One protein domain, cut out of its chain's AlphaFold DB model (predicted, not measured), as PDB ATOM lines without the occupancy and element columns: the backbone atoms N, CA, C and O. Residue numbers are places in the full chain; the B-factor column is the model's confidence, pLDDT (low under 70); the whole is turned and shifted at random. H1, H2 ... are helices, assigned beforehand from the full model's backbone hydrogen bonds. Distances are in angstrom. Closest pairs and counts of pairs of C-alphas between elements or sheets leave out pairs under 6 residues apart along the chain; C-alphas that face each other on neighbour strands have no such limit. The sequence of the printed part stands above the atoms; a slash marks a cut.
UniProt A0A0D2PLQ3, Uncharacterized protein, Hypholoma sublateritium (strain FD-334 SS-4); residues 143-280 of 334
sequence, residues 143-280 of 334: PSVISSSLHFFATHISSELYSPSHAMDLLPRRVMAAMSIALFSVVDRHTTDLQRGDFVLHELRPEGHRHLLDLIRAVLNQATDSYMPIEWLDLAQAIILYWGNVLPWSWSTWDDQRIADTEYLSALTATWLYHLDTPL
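Overview. This is residues 143 to 280 of the 334 residues of an uncharacterized protein of Hypholoma sublateritium (strain FD-334 SS-4) (UniProt A0A0D2PLQ3). A long helical hairpin, H1 and H2, is crossed by H3, while the shorter H4 and H5 pack on H2, and H6 packs on H3 and H5. The printed part has 138 residues with six named helices, H1 to H6 in order, no named strand, class all helix. It is compact, radius of gyration of the C-alphas 14.9 A, spanning 45 by 38 by 30 A.

Arrangement. H1, residues 143 to 161, and H2, residues 170 to 195, form a hairpin; their closest C-alphas, Pro 143 and Val 187, are 5.2 A apart. H3, residues 206 to 220, touches H1 at a steep tilt of 63 degrees, closest C-alphas Ser 158 and His 211, 5.7 A. H4, residues 235 to 242, touches H2 with H2 residues 171 to 182 alone, closest C-alphas Val 175 and Ala 236, 4.2 A. H5, residues 246 to 253, touches H2, closest C-alphas Ala 182 and Val 246, 5.6 A. H6, residues 263 to 274, touches H3 with H6 residues 264 to 268 alone, closest C-alphas Arg 217 and Tyr 264, 6.0 A. Every O i to N i+4 pair is within hydrogen-bond range in H1, H3, H4, H5 and H6, and 21 of 22 in H2.

Along the chain. H1, 26.1 A long, begins at C-alpha 143 (243.127, 253.034, 188.471). H2 is 36.8 A and H3 21.4 A long. H6 ends at C-alpha 274 (251.979, 262.639, 217.936).

Size, cuts and confidence. The printed part has no cut. The link H3 to H4 is long. Confidence is under 70 at residues 166 to 169, 196 to 203 and 279 to 280.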
ATOM      1  N   PRO A 143     242.238 252.150 187.714       93.38
ATOM      2  CA  PRO A 143     243.127 253.034 188.471       93.38
ATOM      3  C   PRO A 143     243.899 254.014 187.571       93.38
ATOM      4  O   PRO A 143     243.972 255.203 187.864       93.38
ATOM      5  N   SER A 144     244.387 253.545 186.415       91.19
ATOM      6  CA  SER A 144     245.134 254.364 185.443       91.19
ATOM      7  C   SER A 144     244.351 255.572 184.902       91.19
ATOM      8  O   SER A 144     244.911 256.654 184.708       91.19
ATOM      9  N   VAL A 145     243.040 255.409 184.706       92.75
ATOM     10  CA  VAL A 145     242.160 256.464 184.199       92.75
ATOM     11  C   VAL A 145     241.947 257.532 185.273       92.75
ATOM     12  O   VAL A 145     242.059 258.724 184.990       92.75
ATOM     13  N   ILE A 146     241.734 257.117 186.527       95.19
ATOM     14  CA  ILE A 146     241.634 258.049 187.659       95.19
ATOM     15  C   ILE A 146     242.968 258.767 187.893       95.19
ATOM     16  O   ILE A 146     242.968 259.985 188.064       95.19
ATOM     17  N   SER A 147     244.094 258.045 187.848       93.62
ATOM     18  CA  SER A 147     245.441 258.611 188.022       93.62
ATOM     19  C   SER A 147     245.694 259.776 187.064       93.62
ATOM     20  O   SER A 147     246.133 260.845 187.482       93.62
ATOM     21  N   SER A 148     245.303 259.623 185.794       92.75
ATOM     22  CA  SER A 148     245.451 260.678 184.782       92.75
ATOM     23  C   SER A 148     244.664 261.945 185.140       92.75
ATOM     24  O   SER A 148     245.187 263.056 185.046       92.75
ATOM     25  N   SER A 149     243.417 261.795 185.606       95.38
ATOM     26  CA  SER A 149     242.601 262.931 186.064       95.38
ATOM     27  C   SER A 149     243.158 263.587 187.329       95.38
ATOM     28  O   SER A 149     243.093 264.809 187.460       95.38
ATOM     29  N   LEU A 150     243.720 262.798 188.250       95.38
ATOM     30  CA  LEU A 150     244.339 263.316 189.469       95.38
ATOM     31  C   LEU A 150     245.647 264.042 189.197       95.38
ATOM     32  O   LEU A 150     245.899 265.064 189.822       95.38
ATOM     33  N   HIS A 151     246.451 263.559 188.255       93.75
ATOM     34  CA  HIS A 151     247.683 264.229 187.870       93.75
ATOM     35  C   HIS A 151     247.394 265.608 187.264       93.75
ATOM     36  O   HIS A 151     247.999 266.591 187.683       93.75
ATOM     37  N   PHE A 152     246.404 265.701 186.367       94.06
ATOM     38  CA  PHE A 152     245.931 266.987 185.847       94.06
ATOM     39  C   PHE A 152     245.407 267.910 186.958       94.06
ATOM     40  O   PHE A 152     245.638 269.117 186.955       94.06
ATOM     41  N   PHE A 153     244.677 267.353 187.924       94.62
ATOM     42  CA  PHE A 153     244.196 268.126 189.063       94.62
ATOM     43  C   PHE A 153     245.350 268.635 189.939       94.62
ATOM     44  O   PHE A 153     245.341 269.796 190.339       94.62
ATOM     45  N   ALA A 154     246.353 267.797 190.208       94.25
ATOM     46  CA  ALA A 154     247.492 268.142 191.046       94.25
ATOM     47  C   ALA A 154     248.358 269.243 190.425       94.25
ATOM     48  O   ALA A 154     248.692 270.202 191.117       94.25
ATOM     49  N   THR A 155     248.656 269.156 189.125       93.88
ATOM     50  CA  THR A 155     249.371 270.215 188.390       93.88
ATOM     51  C   THR A 155     248.595 271.530 188.435       93.88
ATOM     52  O   THR A 155     249.157 272.579 188.751       93.88
ATOM     53  N   HIS A 156     247.279 271.482 188.202       93.00
ATOM     54  CA  HIS A 156     246.428 272.667 188.228       93.00
ATOM     55  C   HIS A 156     246.361 273.316 189.621       93.00
ATOM     56  O   HIS A 156     246.606 274.514 189.745       93.00
ATOM     57  N   ILE A 157     246.099 272.547 190.681       91.81
ATOM     58  CA  ILE A 157     246.028 273.091 192.046       91.81
ATOM     59  C   ILE A 157     247.394 273.569 192.535       91.81
ATOM     60  O   ILE A 157     247.457 274.642 193.128       91.81
ATOM     61  N   SER A 158     248.481 272.839 192.258       91.12
ATOM     62  CA  SER A 158     249.845 273.292 192.573       91.12
ATOM     63  C   SER A 158     250.118 274.658 191.936       91.12
ATOM     64  O   SER A 158     250.542 275.577 192.631       91.12
ATOM     65  N   SER A 159     249.742 274.863 190.665       90.50
ATOM     66  CA  SER A 159     249.891 276.172 190.013       90.50
ATOM     67  C   SER A 159     249.069 277.287 190.679       90.50
ATOM     68  O   SER A 159     249.542 278.416 190.799       90.50
ATOM     69  N   GLU A 160     247.864 276.977 191.173       89.00
ATOM     70  CA  GLU A 160     247.027 277.950 191.881       89.00
ATOM     71  C   GLU A 160     247.554 278.300 193.278       89.00
ATOM     72  O   GLU A 160     247.330 279.419 193.740       89.00
ATOM     73  N   LEU A 161     248.232 277.369 193.958       83.69
ATOM     74  CA  LEU A 161     248.764 277.579 195.309       83.69
ATOM     75  C   LEU A 161     249.844 278.666 195.353       83.69
ATOM     76  O   LEU A 161     249.981 279.343 196.370       83.69
ATOM     77  N   TYR A 162     250.562 278.881 194.251       80.75
ATOM     78  CA  TYR A 162     251.556 279.951 194.131       80.75
ATOM     79  C   TYR A 162     250.964 281.300 193.705       80.75
ATOM     80  O   TYR A 162     251.691 282.291 193.626       80.75
ATOM     81  N   SER A 163     249.657 281.372 193.433       84.69
ATOM     82  CA  SER A 163     249.021 282.611 192.992       84.69
ATOM     83  C   SER A 163     248.662 283.507 194.192       84.69
ATOM     84  O   SER A 163     247.801 283.136 194.996       84.69
ATOM     85  N   PRO A 164     249.228 284.727 194.308       73.00
ATOM     86  CA  PRO A 164     249.030 285.620 195.461       73.00
ATOM     87  C   PRO A 164     247.587 286.135 195.624       73.00
ATOM     88  O   PRO A 164     247.226 286.684 196.660       73.00
ATOM     89  N   SER A 165     246.736 285.948 194.616       73.44
ATOM     90  CA  SER A 165     245.348 286.423 194.559       73.44
ATOM     91  C   SER A 165     244.317 285.530 195.275       73.44
ATOM     92  O   SER A 165     243.141 285.891 195.314       73.44
ATOM     93  N   HIS A 166     244.708 284.385 195.851       64.25
ATOM     94  CA  HIS A 166     243.762 283.350 196.312       64.25
ATOM     95  C   HIS A 166     243.743 283.055 197.827       64.25
ATOM     96  O   HIS A 166     243.238 282.014 198.243       64.25
ATOM     97  N   ALA A 167     244.202 283.981 198.672       60.09
ATOM     98  CA  ALA A 167     244.344 283.763 200.120       60.09
ATOM     99  C   ALA A 167     243.034 283.501 200.912       60.09
ATOM    100  O   ALA A 167     243.097 283.032 202.044       60.09
ATOM    101  N   MET A 168     241.849 283.783 200.355       51.97
ATOM    102  CA  MET A 168     240.609 283.917 201.146       51.97
ATOM    103  C   MET A 168     239.799 282.626 201.394       51.97
ATOM    104  O   MET A 168     238.858 282.677 202.178       51.97
ATOM    105  N   ASP A 169     240.120 281.476 200.782       66.62
ATOM    106  CA  ASP A 169     239.388 280.214 201.050       66.62
ATOM    107  C   ASP A 169     240.304 278.976 200.987       66.62
ATOM    108  O   ASP A 169     240.201 278.112 200.108       66.62
ATOM    109  N   LEU A 170     241.272 278.924 201.909       83.94
ATOM    110  CA  LEU A 170     242.299 277.878 201.940       83.94
ATOM    111  C   LEU A 170     241.749 276.514 202.370       83.94
ATOM    112  O   LEU A 170     242.200 275.496 201.848       83.94
ATOM    113  N   LEU A 171     240.778 276.453 203.289       90.31
ATOM    114  CA  LEU A 171     240.357 275.174 203.869       90.31
ATOM    115  C   LEU A 171     239.692 274.235 202.842       90.31
ATOM    116  O   LEU A 171     240.162 273.107 202.712       90.31
ATOM    117  N   PRO A 172     238.676 274.636 202.050       91.62
ATOM    118  CA  PRO A 172     238.072 273.744 201.057       91.62
ATOM    119  C   PRO A 172     239.073 273.266 200.002       91.62
ATOM    120  O   PRO A 172     238.983 272.128 199.543       91.62
ATOM    121  N   ARG A 173     240.038 274.119 199.634       91.81
ATOM    122  CA  ARG A 173     241.125 273.777 198.707       91.81
ATOM    123  C   ARG A 173     242.083 272.755 199.324       91.81
ATOM    124  O   ARG A 173     242.373 271.747 198.688       91.81
ATOM    125  N   ARG A 174     242.502 272.960 200.577       94.56
ATOM    126  CA  ARG A 174     243.340 272.015 201.335       94.56
ATOM    127  C   ARG A 174     242.634 270.678 201.544       94.56
ATOM    128  O   ARG A 174     243.245 269.638 201.344       94.56
ATOM    129  N   VAL A 175     241.335 270.681 201.847       95.38
ATOM    130  CA  VAL A 175     240.529 269.455 201.969       95.38
ATOM    131  C   VAL A 175     240.496 268.693 200.645       95.38
ATOM    132  O   VAL A 175     240.718 267.486 200.631       95.38
ATOM    133  N   MET A 176     240.280 269.381 199.520       95.50
ATOM    134  CA  MET A 176     240.351 268.741 198.205       95.50
ATOM    135  C   MET A 176     241.738 268.177 197.892       95.50
ATOM    136  O   MET A 176     241.816 267.075 197.358       95.50
ATOM    137  N   ALA A 177     242.808 268.907 198.216       96.25
ATOM    138  CA  ALA A 177     244.183 268.445 198.032       96.25
ATOM    139  C   ALA A 177     244.473 267.197 198.885       96.25
ATOM    140  O   ALA A 177     245.023 266.218 198.390       96.25
ATOM    141  N   ALA A 178     244.026 267.178 200.141       97.25
ATOM    142  CA  ALA A 178     244.161 266.018 201.013       97.25
ATOM    143  C   ALA A 178     243.397 264.799 200.466       97.25
ATOM    144  O   ALA A 178     243.954 263.704 200.392       97.25
ATOM    145  N   MET A 179     242.153 264.991 200.008       97.75
ATOM    146  CA  MET A 179     241.369 263.931 199.360       97.75
ATOM    147  C   MET A 179     242.041 263.426 198.081       97.75
ATOM    148  O   MET A 179     242.047 262.220 197.837       97.75
ATOM    149  N   SER A 180     242.621 264.323 197.276       97.44
ATOM    150  CA  SER A 180     243.315 263.938 196.049       97.44
ATOM    151  C   SER A 180     244.578 263.142 196.340       97.44
ATOM    152  O   SER A 180     244.788 262.135 195.678       97.44
ATOM    153  N   ILE A 181     245.376 263.536 197.341       97.38
ATOM    154  CA  ILE A 181     246.573 262.790 197.764       97.38
ATOM    155  C   ILE A 181     246.175 261.396 198.260       97.38
ATOM    156  O   ILE A 181     246.756 260.405 197.830       97.38
ATOM    157  N   ALA A 182     245.144 261.302 199.103       97.75
ATOM    158  CA  ALA A 182     244.654 260.025 199.620       97.75
ATOM    159  C   ALA A 182     244.064 259.115 198.535       97.75
ATOM    160  O   ALA A 182     244.165 257.892 198.617       97.75
ATOM    161  N   LEU A 183     243.440 259.686 197.506       97.12
ATOM    162  CA  LEU A 183     242.985 258.914 196.357       97.12
ATOM    163  C   LEU A 183     244.167 258.476 195.482       97.12
ATOM    164  O   LEU A 183     244.190 257.340 195.013       97.12
ATOM    165  N   PHE A 184     245.155 259.354 195.307       95.88
ATOM    166  CA  PHE A 184     246.370 259.082 194.552       95.88
ATOM    167  C   PHE A 184     247.165 257.928 195.168       95.88
ATOM    168  O   PHE A 184     247.512 256.995 194.454       95.88
ATOM    169  N   SER A 185     247.364 257.929 196.490       95.75
ATOM    170  CA  SER A 185     248.088 256.869 197.204       95.75
ATOM    171  C   SER A 185     247.441 255.493 197.041       95.75
ATOM    172  O   SER A 185     248.128 254.483 196.880       95.75
ATOM    173  N   VAL A 186     246.106 255.432 197.047       95.62
ATOM    174  CA  VAL A 186     245.364 254.186 196.816       95.62
ATOM    175  C   VAL A 186     245.498 253.738 195.362       95.62
ATOM    176  O   VAL A 186     245.785 252.568 195.108       95.62
ATOM    177  N   VAL A 187     245.312 254.654 194.410       94.81
ATOM    178  CA  VAL A 187     245.418 254.369 192.972       94.81
ATOM    179  C   VAL A 187     246.817 253.872 192.603       94.81
ATOM    180  O   VAL A 187     246.929 252.837 191.949       94.81
ATOM    181  N   ASP A 188     247.857 254.565 193.059       92.75
ATOM    182  CA  ASP A 188     249.261 254.276 192.763       92.75
ATOM    183  C   ASP A 188     249.717 252.921 193.329       92.75
ATOM    184  O   ASP A 188     250.327 252.093 192.644       92.75
ATOM    185  N   ARG A 189     249.316 252.623 194.568       90.94
ATOM    186  CA  ARG A 189     249.559 251.314 195.177       90.94
ATOM    187  C   ARG A 189     248.906 250.190 194.376       90.94
ATOM    188  O   ARG A 189     249.525 249.155 194.145       90.94
ATOM    189  N   HIS A 190     247.668 250.396 193.932       91.00
ATOM    190  CA  HIS A 190     246.958 249.416 193.117       91.00
ATOM    191  C   HIS A 190     247.589 249.206 191.746       91.00
ATOM    192  O   HIS A 190     247.647 248.069 191.278       91.00
ATOM    193  N   THR A 191     248.074 250.267 191.102       89.00
ATOM    194  CA  THR A 191     248.816 250.125 189.848       89.00
ATOM    195  C   THR A 191     250.117 249.362 190.066       89.00
ATOM    196  O   THR A 191     250.392 248.435 189.313       89.00
ATOM    197  N   THR A 192     250.855 249.658 191.136       85.62
ATOM    198  CA  THR A 192     252.122 248.985 191.462       85.62
ATOM    199  C   THR A 192     251.929 247.497 191.779       85.62
ATOM    200  O   THR A 192     252.698 246.654 191.316       85.62
ATOM    201  N   ASP A 193     250.873 247.140 192.518       84.44
ATOM    202  CA  ASP A 193     250.564 245.741 192.845       84.44
ATOM    203  C   ASP A 193     250.218 244.911 191.590       84.44
ATOM    204  O   ASP A 193     250.582 243.737 191.517       84.44
ATOM    205  N   LEU A 194     249.568 245.515 190.583       82.38
ATOM    206  CA  LEU A 194     249.258 244.861 189.302       82.38
ATOM    207  C   LEU A 194     250.490 244.692 188.397       82.38
ATOM    208  O   LEU A 194     250.568 243.727 187.641       82.38
ATOM    209  N   GLN A 195     251.456 245.608 188.469       74.56
ATOM    210  CA  GLN A 195     252.643 245.616 187.604       74.56
ATOM    211  C   GLN A 195     253.706 244.584 187.966       74.56
ATOM    212  O   GLN A 195     254.569 244.290 187.141       74.56
ATOM    213  N   ARG A 196     253.658 243.994 189.165       69.69
ATOM    214  CA  ARG A 196     254.611 242.945 189.571       69.69
ATOM    215  C   ARG A 196     254.587 241.693 188.666       69.69
ATOM    216  O   ARG A 196     255.383 240.791 188.905       69.69
ATOM    217  N   GLY A 197     253.723 241.638 187.644       59.56
ATOM    218  CA  GLY A 197     253.658 240.584 186.625       59.56
ATOM    219  C   GLY A 197     253.815 241.056 185.168       59.56
ATOM    220  O   GLY A 197     252.934 240.780 184.371       59.56
ATOM    221  N   ASP A 198     254.930 241.705 184.809       50.16
ATOM    222  CA  ASP A 198     255.425 241.923 183.422       50.16
ATOM    223  C   ASP A 198     254.935 243.139 182.598       50.16
ATOM    224  O   ASP A 198     255.373 243.298 181.457       50.16
ATOM    225  N   PHE A 199     254.126 244.066 183.130       50.94
ATOM    226  CA  PHE A 199     253.707 245.265 182.371       50.94
ATOM    227  C   PHE A 199     254.193 246.587 182.981       50.94
ATOM    228  O   PHE A 199     253.932 246.889 184.139       50.94
ATOM    229  N   VAL A 200     254.851 247.409 182.157       49.50
ATOM    230  CA  VAL A 200     255.312 248.771 182.472       49.50
ATOM    231  C   VAL A 200     254.120 249.736 182.370       49.50
ATOM    232  O   VAL A 200     253.646 249.974 181.260       49.50
ATOM    233  N   LEU A 201     253.616 250.312 183.475       51.78
ATOM    234  CA  LEU A 201     252.817 251.553 183.381       51.78
ATOM    235  C   LEU A 201     253.672 252.759 183.744       51.78
ATOM    236  O   LEU A 201     254.709 252.640 184.389       51.78
ATOM    237  N   HIS A 202     253.173 253.912 183.304       57.53
ATOM    238  CA  HIS A 202     253.686 255.248 183.547       57.53
ATOM    239  C   HIS A 202     254.067 255.474 185.009       57.53
ATOM    240  O   HIS A 202     253.232 255.840 185.834       57.53
ATOM    241  N   GLU A 203     255.354 255.295 185.285       68.94
ATOM    242  CA  GLU A 203     256.026 255.887 186.430       68.94
ATOM    243  C   GLU A 203     255.665 257.376 186.453       68.94
ATOM    244  O   GLU A 203     255.707 258.055 185.414       68.94
ATOM    245  N   LEU A 204     255.224 257.871 187.612       73.56
ATOM    246  CA  LEU A 204     254.988 259.297 187.773       73.56
ATOM    247  C   LEU A 204     256.240 260.030 187.315       73.56
ATOM    248  O   LEU A 204     257.338 259.803 187.821       73.56
ATOM    249  N   ARG A 205     256.072 260.948 186.364       81.50
ATOM    250  CA  ARG A 205     257.181 261.812 185.973       81.50
ATOM    251  C   ARG A 205     257.695 262.540 187.223       81.50
ATOM    252  O   ARG A 205     256.887 262.858 188.102       81.50
ATOM    253  N   PRO A 206     258.997 262.858 187.311       83.06
ATOM    254  CA  PRO A 206     259.552 263.608 188.440       83.06
ATOM    255  C   PRO A 206     258.766 264.890 188.773       83.06
ATOM    256  O   PRO A 206     258.581 265.234 189.934       83.06
ATOM    257  N   GLU A 207     258.211 265.549 187.753       86.31
ATOM    258  CA  GLU A 207     257.322 266.708 187.892       86.31
ATOM    259  C   GLU A 207     256.038 266.401 188.688       86.31
ATOM    260  O   GLU A 207     255.636 267.177 189.549       86.31
ATOM    261  N   GLY A 208     255.419 265.236 188.476       88.38
ATOM    262  CA  GLY A 208     254.227 264.826 189.221       88.38
ATOM    263  C   GLY A 208     254.488 264.610 190.704       88.38
ATOM    264  O   GLY A 208     253.671 265.016 191.528       88.38
ATOM    265  N   HIS A 209     255.648 264.042 191.043       89.69
ATOM    266  CA  HIS A 209     256.076 263.894 192.434       89.69
ATOM    267  C   HIS A 209     256.219 265.250 193.123       89.69
ATOM    268  O   HIS A 209     255.752 265.410 194.248       89.69
ATOM    269  N   ARG A 210     256.797 266.239 192.431       91.12
ATOM    270  CA  ARG A 210     256.921 267.602 192.954       91.12
ATOM    271  C   ARG A 210     255.558 268.225 193.251       91.12
ATOM    272  O   ARG A 210     255.350 268.702 194.358       91.12
ATOM    273  N   HIS A 211     254.607 268.153 192.317       93.44
ATOM    274  CA  HIS A 211     253.266 268.691 192.559       93.44
ATOM    275  C   HIS A 211     252.575 268.023 193.751       93.44
ATOM    276  O   HIS A 211     251.897 268.699 194.516       93.44
ATOM    277  N   LEU A 212     252.753 266.712 193.940       93.94
ATOM    278  CA  LEU A 212     252.208 266.013 195.105       93.94
ATOM    279  C   LEU A 212     252.855 266.489 196.414       93.94
ATOM    280  O   LEU A 212     252.130 266.708 197.382       93.94
ATOM    281  N   LEU A 213     254.174 266.714 196.440       93.00
ATOM    282  CA  LEU A 213     254.860 267.308 197.594       93.00
ATOM    283  C   LEU A 213     254.357 268.730 197.885       93.00
ATOM    284  O   LEU A 213     254.080 269.047 199.042       93.00
ATOM    285  N   ASP A 214     254.134 269.555 196.856       92.62
ATOM    286  CA  ASP A 214     253.556 270.896 197.016       92.62
ATOM    287  C   ASP A 214     252.149 270.838 197.630       92.62
ATOM    288  O   ASP A 214     251.803 271.640 198.502       92.62
ATOM    289  N   LEU A 215     251.331 269.863 197.212       94.94
ATOM    290  CA  LEU A 215     250.017 269.636 197.811       94.94
ATOM    291  C   LEU A 215     250.133 269.184 199.271       94.94
ATOM    292  O   LEU A 215     249.384 269.688 200.105       94.94
ATOM    293  N   ILE A 216     251.059 268.273 199.603       95.25
ATOM    294  CA  ILE A 216     251.301 267.836 200.989       95.25
ATOM    295  C   ILE A 216     251.691 269.040 201.850       95.25
ATOM    296  O   ILE A 216     251.096 269.261 202.904       95.25
ATOM    297  N   ARG A 217     252.625 269.866 201.371       93.38
ATOM    298  CA  ARG A 217     253.038 271.112 202.026       93.38
ATOM    299  C   ARG A 217     251.846 272.041 202.269       93.38
ATOM    300  O   ARG A 217     251.663 272.531 203.383       93.38
ATOM    301  N   ALA A 218     251.009 272.255 201.255       93.19
ATOM    302  CA  ALA A 218     249.817 273.090 201.378       93.19
ATOM    303  C   ALA A 218     248.783 272.513 202.358       93.19
ATOM    304  O   ALA A 218     248.130 273.263 203.086       93.19
ATOM    305  N   VAL A 219     248.636 271.186 202.414       95.19
ATOM    306  CA  VAL A 219     247.756 270.511 203.376       95.19
ATOM    307  C   VAL A 219     248.284 270.657 204.796       95.19
ATOM    308  O   VAL A 219     247.492 270.958 205.682       95.19
ATOM    309  N   LEU A 220     249.589 270.513 205.032       93.50
ATOM    310  CA  LEU A 220     250.168 270.713 206.363       93.50
ATOM    311  C   LEU A 220     250.051 272.171 206.823       93.50
ATOM    312  O   LEU A 220     249.795 272.398 208.002       93.50
ATOM    313  N   ASN A 221     250.157 273.136 205.902       91.00
ATOM    314  CA  ASN A 221     250.092 274.575 206.190       91.00
ATOM    315  C   ASN A 221     251.086 275.013 207.288       91.00
ATOM    316  O   ASN A 221     250.787 275.876 208.111       91.00
ATOM    317  N   GLN A 222     252.267 274.390 207.311       83.62
ATOM    318  CA  GLN A 222     253.361 274.737 208.216       83.62
ATOM    319  C   GLN A 222     254.448 275.533 207.487       83.62
ATOM    320  O   GLN A 222     254.629 275.410 206.271       83.62
ATOM    321  N   ALA A 223     255.189 276.343 208.245       80.38
ATOM    322  CA  ALA A 223     256.424 276.954 207.763       80.38
ATOM    323  C   ALA A 223     257.458 275.865 207.435       80.38
ATOM    324  O   ALA A 223     257.490 274.829 208.097       80.38
ATOM    325  N   THR A 224     258.311 276.115 206.437       73.56
ATOM    326  CA  THR A 224     259.330 275.165 205.947       73.56
ATOM    327  C   THR A 224     260.257 274.637 207.032       73.56
ATOM    328  O   THR A 224     260.708 273.504 206.942       73.56
ATOM    329  N   ASP A 225     260.480 275.425 208.081       77.56
ATOM    330  CA  ASP A 225     261.534 275.154 209.058       77.56
ATOM    331  C   ASP A 225     260.987 274.526 210.354       77.56
ATOM    332  O   ASP A 225     261.728 274.289 211.309       77.56
ATOM    333  N   SER A 226     259.675 274.266 210.416       82.31
ATOM    334  CA  SER A 226     259.031 273.686 211.592       82.31
ATOM    335  C   SER A 226     258.912 272.172 211.463       82.31
ATOM    336  O   SER A 226     258.008 271.665 210.808       82.31
ATOM    337  N   TYR A 227     259.757 271.447 212.192       82.94
ATOM    338  CA  TYR A 227     259.624 269.995 212.378       82.94
ATOM    339  C   TYR A 227     258.665 269.614 213.515       82.94
ATOM    340  O   TYR A 227     258.513 268.434 213.829       82.94
ATOM    341  N   MET A 228     258.050 270.603 214.169       90.50
ATOM    342  CA  MET A 228     257.159 270.354 215.297       90.50
ATOM    343  C   MET A 228     255.852 269.703 214.825       90.50
ATOM    344  O   MET A 228     255.276 270.149 213.822       90.50
ATOM    345  N   PRO A 229     255.366 268.667 215.533       93.94
ATOM    346  CA  PRO A 229     254.095 268.039 215.208       93.94
ATOM    347  C   PRO A 229     252.947 269.047 215.322       93.94
ATOM    348  O   PRO A 229     252.945 269.918 216.192       93.94
ATOM    349  N   ILE A 230     251.953 268.923 214.443       93.75
ATOM    350  CA  ILE A 230     250.737 269.740 214.508       93.75
ATOM    351  C   ILE A 230     249.865 269.214 215.648       93.75
ATOM    352  O   ILE A 230     249.291 268.132 215.538       93.75
ATOM    353  N   GLU A 231     249.733 269.983 216.725       92.50
ATOM    354  CA  GLU A 231     248.916 269.593 217.883       92.50
ATOM    355  C   GLU A 231     247.419 269.547 217.549       92.50
ATOM    356  O   GLU A 231     246.718 268.616 217.938       92.50
ATOM    357  N   TRP A 232     246.939 270.522 216.771       91.44
ATOM    358  CA  TRP A 232     245.528 270.679 216.419       91.44
ATOM    359  C   TRP A 232     245.333 270.432 214.934       91.44
ATOM    360  O   TRP A 232     245.702 271.261 214.102       91.44
ATOM    361  N   LEU A 233     244.769 269.274 214.608       92.62
ATOM    362  CA  LEU A 233     244.471 268.937 213.225       92.62
ATOM    363  C   LEU A 233     243.271 269.748 212.738       92.62
ATOM    364  O   LEU A 233     242.351 270.012 213.498       92.62
ATOM    365  N   ASP A 234     243.244 270.094 211.461       92.62
ATOM    366  CA  ASP A 234     242.015 270.446 210.753       92.62
ATOM    367  C   ASP A 234     241.569 269.311 209.822       92.62
ATOM    368  O   ASP A 234     242.222 268.270 209.713       92.62
ATOM    369  N   LEU A 235     240.425 269.478 209.148       93.19
ATOM    370  CA  LEU A 235     239.858 268.426 208.301       93.19
ATOM    371  C   LEU A 235     240.827 267.947 207.209       93.19
ATOM    372  O   LEU A 235     240.849 266.759 206.894       93.19
ATOM    373  N   ALA A 236     241.624 268.840 206.622       95.62
ATOM    374  CA  ALA A 236     242.558 268.463 205.566       95.62
ATOM    375  C   ALA A 236     243.713 267.625 206.129       95.62
ATOM    376  O   ALA A 236     244.061 266.583 205.569       95.62
ATOM    377  N   GLN A 237     244.264 268.049 207.267       95.38
ATOM    378  CA  GLN A 237     245.334 267.334 207.959       95.38
ATOM    379  C   GLN A 237     244.847 265.977 208.495       95.38
ATOM    380  O   GLN A 237     245.533 264.968 208.349       95.38
ATOM    381  N   ALA A 238     243.624 265.903 209.026       94.50
ATOM    382  CA  ALA A 238     243.012 264.640 209.428       94.50
ATOM    383  C   ALA A 238     242.852 263.681 208.234       94.50
ATOM    384  O   ALA A 238     243.183 262.497 208.334       94.50
ATOM    385  N   ILE A 239     242.412 264.176 207.069       95.75
ATOM    386  CA  ILE A 239     242.276 263.340 205.869       95.75
ATOM    387  C   ILE A 239     243.607 262.673 205.504       95.75
ATOM    388  O   ILE A 239     243.646 261.453 205.333       95.75
ATOM    389  N   ILE A 240     244.693 263.448 205.421       95.75
ATOM    390  CA  ILE A 240     245.994 262.922 204.992       95.75
ATOM    391  C   ILE A 240     246.635 261.986 206.030       95.75
ATOM    392  O   ILE A 240     247.342 261.052 205.664       95.75
ATOM    393  N   LEU A 241     246.371 262.192 207.322       94.69
ATOM    394  CA  LEU A 241     246.927 261.357 208.392       94.69
ATOM    395  C   LEU A 241     246.232 259.995 208.507       94.69
ATOM    396  O   LEU A 241     246.882 258.994 208.818       94.69
ATOM    397  N   TYR A 242     244.918 259.942 208.268       92.62
ATOM    398  CA  TYR A 242     244.110 258.771 208.623       92.62
ATOM    399  C   TYR A 242     243.541 257.989 207.441       92.62
ATOM    400  O   TYR A 242     243.118 256.844 207.624       92.62
ATOM    401  N   TRP A 243     243.524 258.549 206.233       94.69
ATOM    402  CA  TRP A 243     242.863 257.923 205.088       94.69
ATOM    403  C   TRP A 243     243.834 257.604 203.957       94.69
ATOM    404  O   TRP A 243     244.860 258.251 203.781       94.69
ATOM    405  N   GLY A 244     243.524 256.557 203.190       91.94
ATOM    406  CA  GLY A 244     244.249 256.215 201.960       91.94
ATOM    407  C   GLY A 244     245.648 255.635 202.163       91.94
ATOM    408  O   GLY A 244     246.353 255.404 201.184       91.94
ATOM    409  N   ASN A 245     246.051 255.357 203.408       93.25
ATOM    410  CA  ASN A 245     247.423 254.976 203.761       93.25
ATOM    411  C   ASN A 245     248.457 255.951 203.179       93.25
ATOM    412  O   ASN A 245     249.503 255.507 202.702       93.25
ATOM    413  N   VAL A 246     248.156 257.257 203.183       95.50
ATOM    414  CA  VAL A 246     249.045 258.256 202.578       95.50
ATOM    415  C   VAL A 246     250.430 258.172 203.189       95.50
ATOM    416  O   VAL A 246     251.388 258.080 202.446       95.50
ATOM    417  N   LEU A 247     250.558 258.121 204.515       94.19
ATOM    418  CA  LEU A 247     251.874 258.133 205.147       94.19
ATOM    419  C   LEU A 247     252.761 256.923 204.764       94.19
ATOM    420  O   LEU A 247     253.865 257.159 204.271       94.19
ATOM    421  N   PRO A 248     252.314 255.652 204.888       93.75
ATOM    422  CA  PRO A 248     253.096 254.521 204.386       93.75
ATOM    423  C   PRO A 248     253.431 254.617 202.896       93.75
ATOM    424  O   PRO A 248     254.538 254.264 202.495       93.75
ATOM    425  N   TRP A 249     252.484 255.094 202.082       93.81
ATOM    426  CA  TRP A 249     252.707 255.315 200.657       93.81
ATOM    427  C   TRP A 249     253.771 256.391 200.409       93.81
ATOM    428  O   TRP A 249     254.654 256.191 199.577       93.81
ATOM    429  N   SER A 250     253.751 257.485 201.170       93.94
ATOM    430  CA  SER A 250     254.731 258.562 201.081       93.94
ATOM    431  C   SER A 250     256.138 258.060 201.384       93.94
ATOM    432  O   SER A 250     257.060 258.346 200.625       93.94
ATOM    433  N   TRP A 251     256.311 257.264 202.443       92.81
ATOM    434  CA  TRP A 251     257.618 256.682 202.762       92.81
ATOM    435  C   TRP A 251     258.149 255.796 201.638       92.81
ATOM    436  O   TRP A 251     259.321 255.891 201.306       92.81
ATOM    437  N   SER A 252     257.299 254.967 201.020       90.81
ATOM    438  CA  SER A 252     257.738 254.124 199.902       90.81
ATOM    439  C   SER A 252     257.995 254.901 198.610       90.81
ATOM    440  O   SER A 252     258.814 254.474 197.803       90.81
ATOM    441  N   THR A 253     257.289 256.012 198.399       89.88
ATOM    442  CA  THR A 253     257.380 256.812 197.167       89.88
ATOM    443  C   THR A 253     258.608 257.720 197.179       89.88
ATOM    444  O   THR A 253     259.242 257.920 196.148       89.88
ATOM    445  N   TRP A 254     258.967 258.252 198.349       90.94
ATOM    446  CA  TRP A 254     260.042 259.232 198.523       90.94
ATOM    447  C   TRP A 254     261.177 258.719 199.426       90.94
ATOM    448  O   TRP A 254     261.740 259.479 200.208       90.94
ATOM    449  N   ASP A 255     261.525 257.433 199.319       86.06
ATOM    450  CA  ASP A 255     262.659 256.830 200.053       86.06
ATOM    451  C   ASP A 255     264.034 257.288 199.509       86.06
ATOM    452  O   ASP A 255     265.070 257.125 200.154       86.06
ATOM    453  N   ASP A 256     264.078 257.890 198.314       82.12
ATOM    454  CA  ASP A 256     265.324 258.415 197.751       82.12
ATOM    455  C   ASP A 256     265.696 259.768 198.378       82.12
ATOM    456  O   ASP A 256     265.085 260.801 198.102       82.12
ATOM    457  N   GLN A 257     266.781 259.767 199.158       75.81
ATOM    458  CA  GLN A 257     267.381 260.950 199.792       75.81
ATOM    459  C   GLN A 257     267.784 262.060 198.809       75.81
ATOM    460  O   GLN A 257     268.094 263.173 199.226       75.81
ATOM    461  N   ARG A 258     267.851 261.768 197.507       79.38
ATOM    462  CA  ARG A 258     268.170 262.758 196.467       79.38
ATOM    463  C   ARG A 258     266.982 263.638 196.101       79.38
ATOM    464  O   ARG A 258     267.176 264.639 195.413       79.38
ATOM    465  N   ILE A 259     265.769 263.260 196.496       78.25
ATOM    466  CA  ILE A 259     264.574 264.053 196.240       78.25
ATOM    467  C   ILE A 259     264.576 265.225 197.227       78.25
ATOM    468  O   ILE A 259     264.617 265.031 198.436       78.25
ATOM    469  N   ALA A 260     264.584 266.449 196.700       71.50
ATOM    470  CA  ALA A 260     264.485 267.657 197.512       71.50
ATOM    471  C   ALA A 260     263.087 267.786 198.147       71.50
ATOM    472  O   ALA A 260     262.132 267.160 197.688       71.50
ATOM    473  N   ASP A 261     262.965 268.632 199.173       79.19
ATOM    474  CA  ASP A 261     261.692 268.995 199.813       79.19
ATOM    475  C   ASP A 261     260.985 267.843 200.566       79.19
ATOM    476  O   ASP A 261     259.774 267.877 200.802       79.19
ATOM    477  N   THR A 262     261.725 266.820 201.010       83.69
ATOM    478  CA  THR A 262     261.173 265.728 201.838       83.69
ATOM    479  C   THR A 262     260.966 266.117 203.305       83.69
ATOM    480  O   THR A 262     260.447 265.317 204.083       83.69
ATOM    481  N   GLU A 263     261.328 267.335 203.718       88.06
ATOM    482  CA  GLU A 263     261.165 267.821 205.099       88.06
ATOM    483  C   GLU A 263     259.696 267.795 205.544       88.06
ATOM    484  O   GLU A 263     259.388 267.448 206.687       88.06
ATOM    485  N   TYR A 264     258.767 268.048 204.615       89.62
ATOM    486  CA  TYR A 264     257.328 267.944 204.869       89.62
ATOM    487  C   TYR A 264     256.889 266.516 205.202       89.62
ATOM    488  O   TYR A 264     255.912 266.329 205.925       89.62
ATOM    489  N   LEU A 265     257.610 265.495 204.726       92.12
ATOM    490  CA  LEU A 265     257.343 264.103 205.091       92.12
ATOM    491  C   LEU A 265     257.771 263.819 206.530       92.12
ATOM    492  O   LEU A 265     257.080 263.075 207.227       92.12
ATOM    493  N   SER A 266     258.850 264.445 207.003       91.75
ATOM    494  CA  SER A 266     259.256 264.388 208.410       91.75
ATOM    495  C   SER A 266     258.218 265.061 209.306       91.75
ATOM    496  O   SER A 266     257.801 264.462 210.293       91.75
ATOM    497  N   ALA A 267     257.725 266.246 208.933       92.56
ATOM    498  CA  ALA A 267     256.662 266.935 209.671       92.56
ATOM    499  C   ALA A 267     255.335 266.148 209.673       92.56
ATOM    500  O   ALA A 267     254.688 266.012 210.716       92.56
ATOM    501  N   LEU A 268     254.956 265.556 208.532       94.44
ATOM    502  CA  LEU A 268     253.800 264.658 208.426       94.44
ATOM    503  C   LEU A 268     253.973 263.419 209.319       94.44
ATOM    504  O   LEU A 268     253.040 263.031 210.017       94.44
ATOM    505  N   THR A 269     255.172 262.828 209.332       94.50
ATOM    506  CA  THR A 269     255.510 261.666 210.166       94.50
ATOM    507  C   THR A 269     255.464 262.013 211.652       94.50
ATOM    508  O   THR A 269     254.837 261.292 212.421       94.50
ATOM    509  N   ALA A 270     256.075 263.128 212.060       94.62
ATOM    510  CA  ALA A 270     256.063 263.600 213.442       94.62
ATOM    511  C   ALA A 270     254.634 263.884 213.918       94.62
ATOM    512  O   ALA A 270     254.239 263.443 214.995       94.62
ATOM    513  N   THR A 271     253.830 264.550 213.084       95.25
ATOM    514  CA  THR A 271     252.410 264.804 213.363       95.25
ATOM    515  C   THR A 271     251.629 263.497 213.499       95.25
ATOM    516  O   THR A 271     250.838 263.341 214.426       95.25
ATOM    517  N   TRP A 272     251.868 262.521 212.623       94.81
ATOM    518  CA  TRP A 272     251.237 261.208 212.734       94.81
ATOM    519  C   TRP A 272     251.621 260.470 214.016       94.81
ATOM    520  O   TRP A 272     250.740 259.919 214.670       94.81
ATOM    521  N   LEU A 273     252.903 260.486 214.397       94.00
ATOM    522  CA  LEU A 273     253.379 259.885 215.645       94.00
ATOM    523  C   LEU A 273     252.736 260.550 216.866       94.00
ATOM    524  O   LEU A 273     252.275 259.848 217.762       94.00
ATOM    525  N   TYR A 274     252.633 261.881 216.867       94.31
ATOM    526  CA  TYR A 274     251.979 262.639 217.936       94.31
ATOM    527  C   TYR A 274     250.509 262.231 218.120       94.31
ATOM    528  O   TYR A 274     250.031 262.094 219.242       94.31
ATOM    529  N   HIS A 275     249.798 261.972 217.019       91.94
ATOM    530  CA  HIS A 275     248.390 261.567 217.039       91.94
ATOM    531  C   HIS A 275     248.162 260.049 217.039       91.94
ATOM    532  O   HIS A 275     247.015 259.591 216.988       91.94
ATOM    533  N   LEU A 276     249.226 259.240 217.113       88.38
ATOM    534  CA  LEU A 276     249.128 257.786 216.992       88.38
ATOM    535  C   LEU A 276     248.246 257.180 218.084       88.38
ATOM    536  O   LEU A 276     247.483 256.253 217.804       88.38
ATOM    537  N   ASP A 277     248.273 257.749 219.290       84.94
ATOM    538  CA  ASP A 277     247.495 257.285 220.443       84.94
ATOM    539  C   ASP A 277     246.218 258.097 220.685       84.94
ATOM    540  O   ASP A 277     245.268 257.576 221.271       84.94
ATOM    541  N   THR A 278     246.096 259.290 220.100       82.44
ATOM    542  CA  THR A 278     244.893 260.123 220.212       82.44
ATOM    543  C   THR A 278     243.706 259.440 219.525       82.44
ATOM    544  O   THR A 278     243.770 259.113 218.334       82.44
ATOM    545  N   PRO A 279     242.610 259.127 220.233       68.56
ATOM    546  CA  PRO A 279     241.388 258.719 219.563       68.56
ATOM    547  C   PRO A 279     240.810 259.947 218.839       68.56
ATOM    548  O   PRO A 279     240.580 260.974 219.465       68.56
ATOM    549  N   LEU A 280     240.526 259.829 217.538       63.22
ATOM    550  CA  LEU A 280     239.842 260.824 216.682       63.22
ATOM    551  C   LEU A 280     238.520 261.373 217.265       63.22
ATOM    552  O   LEU A 280     237.958 262.313 216.723       63.22
TER     553      LEU A 280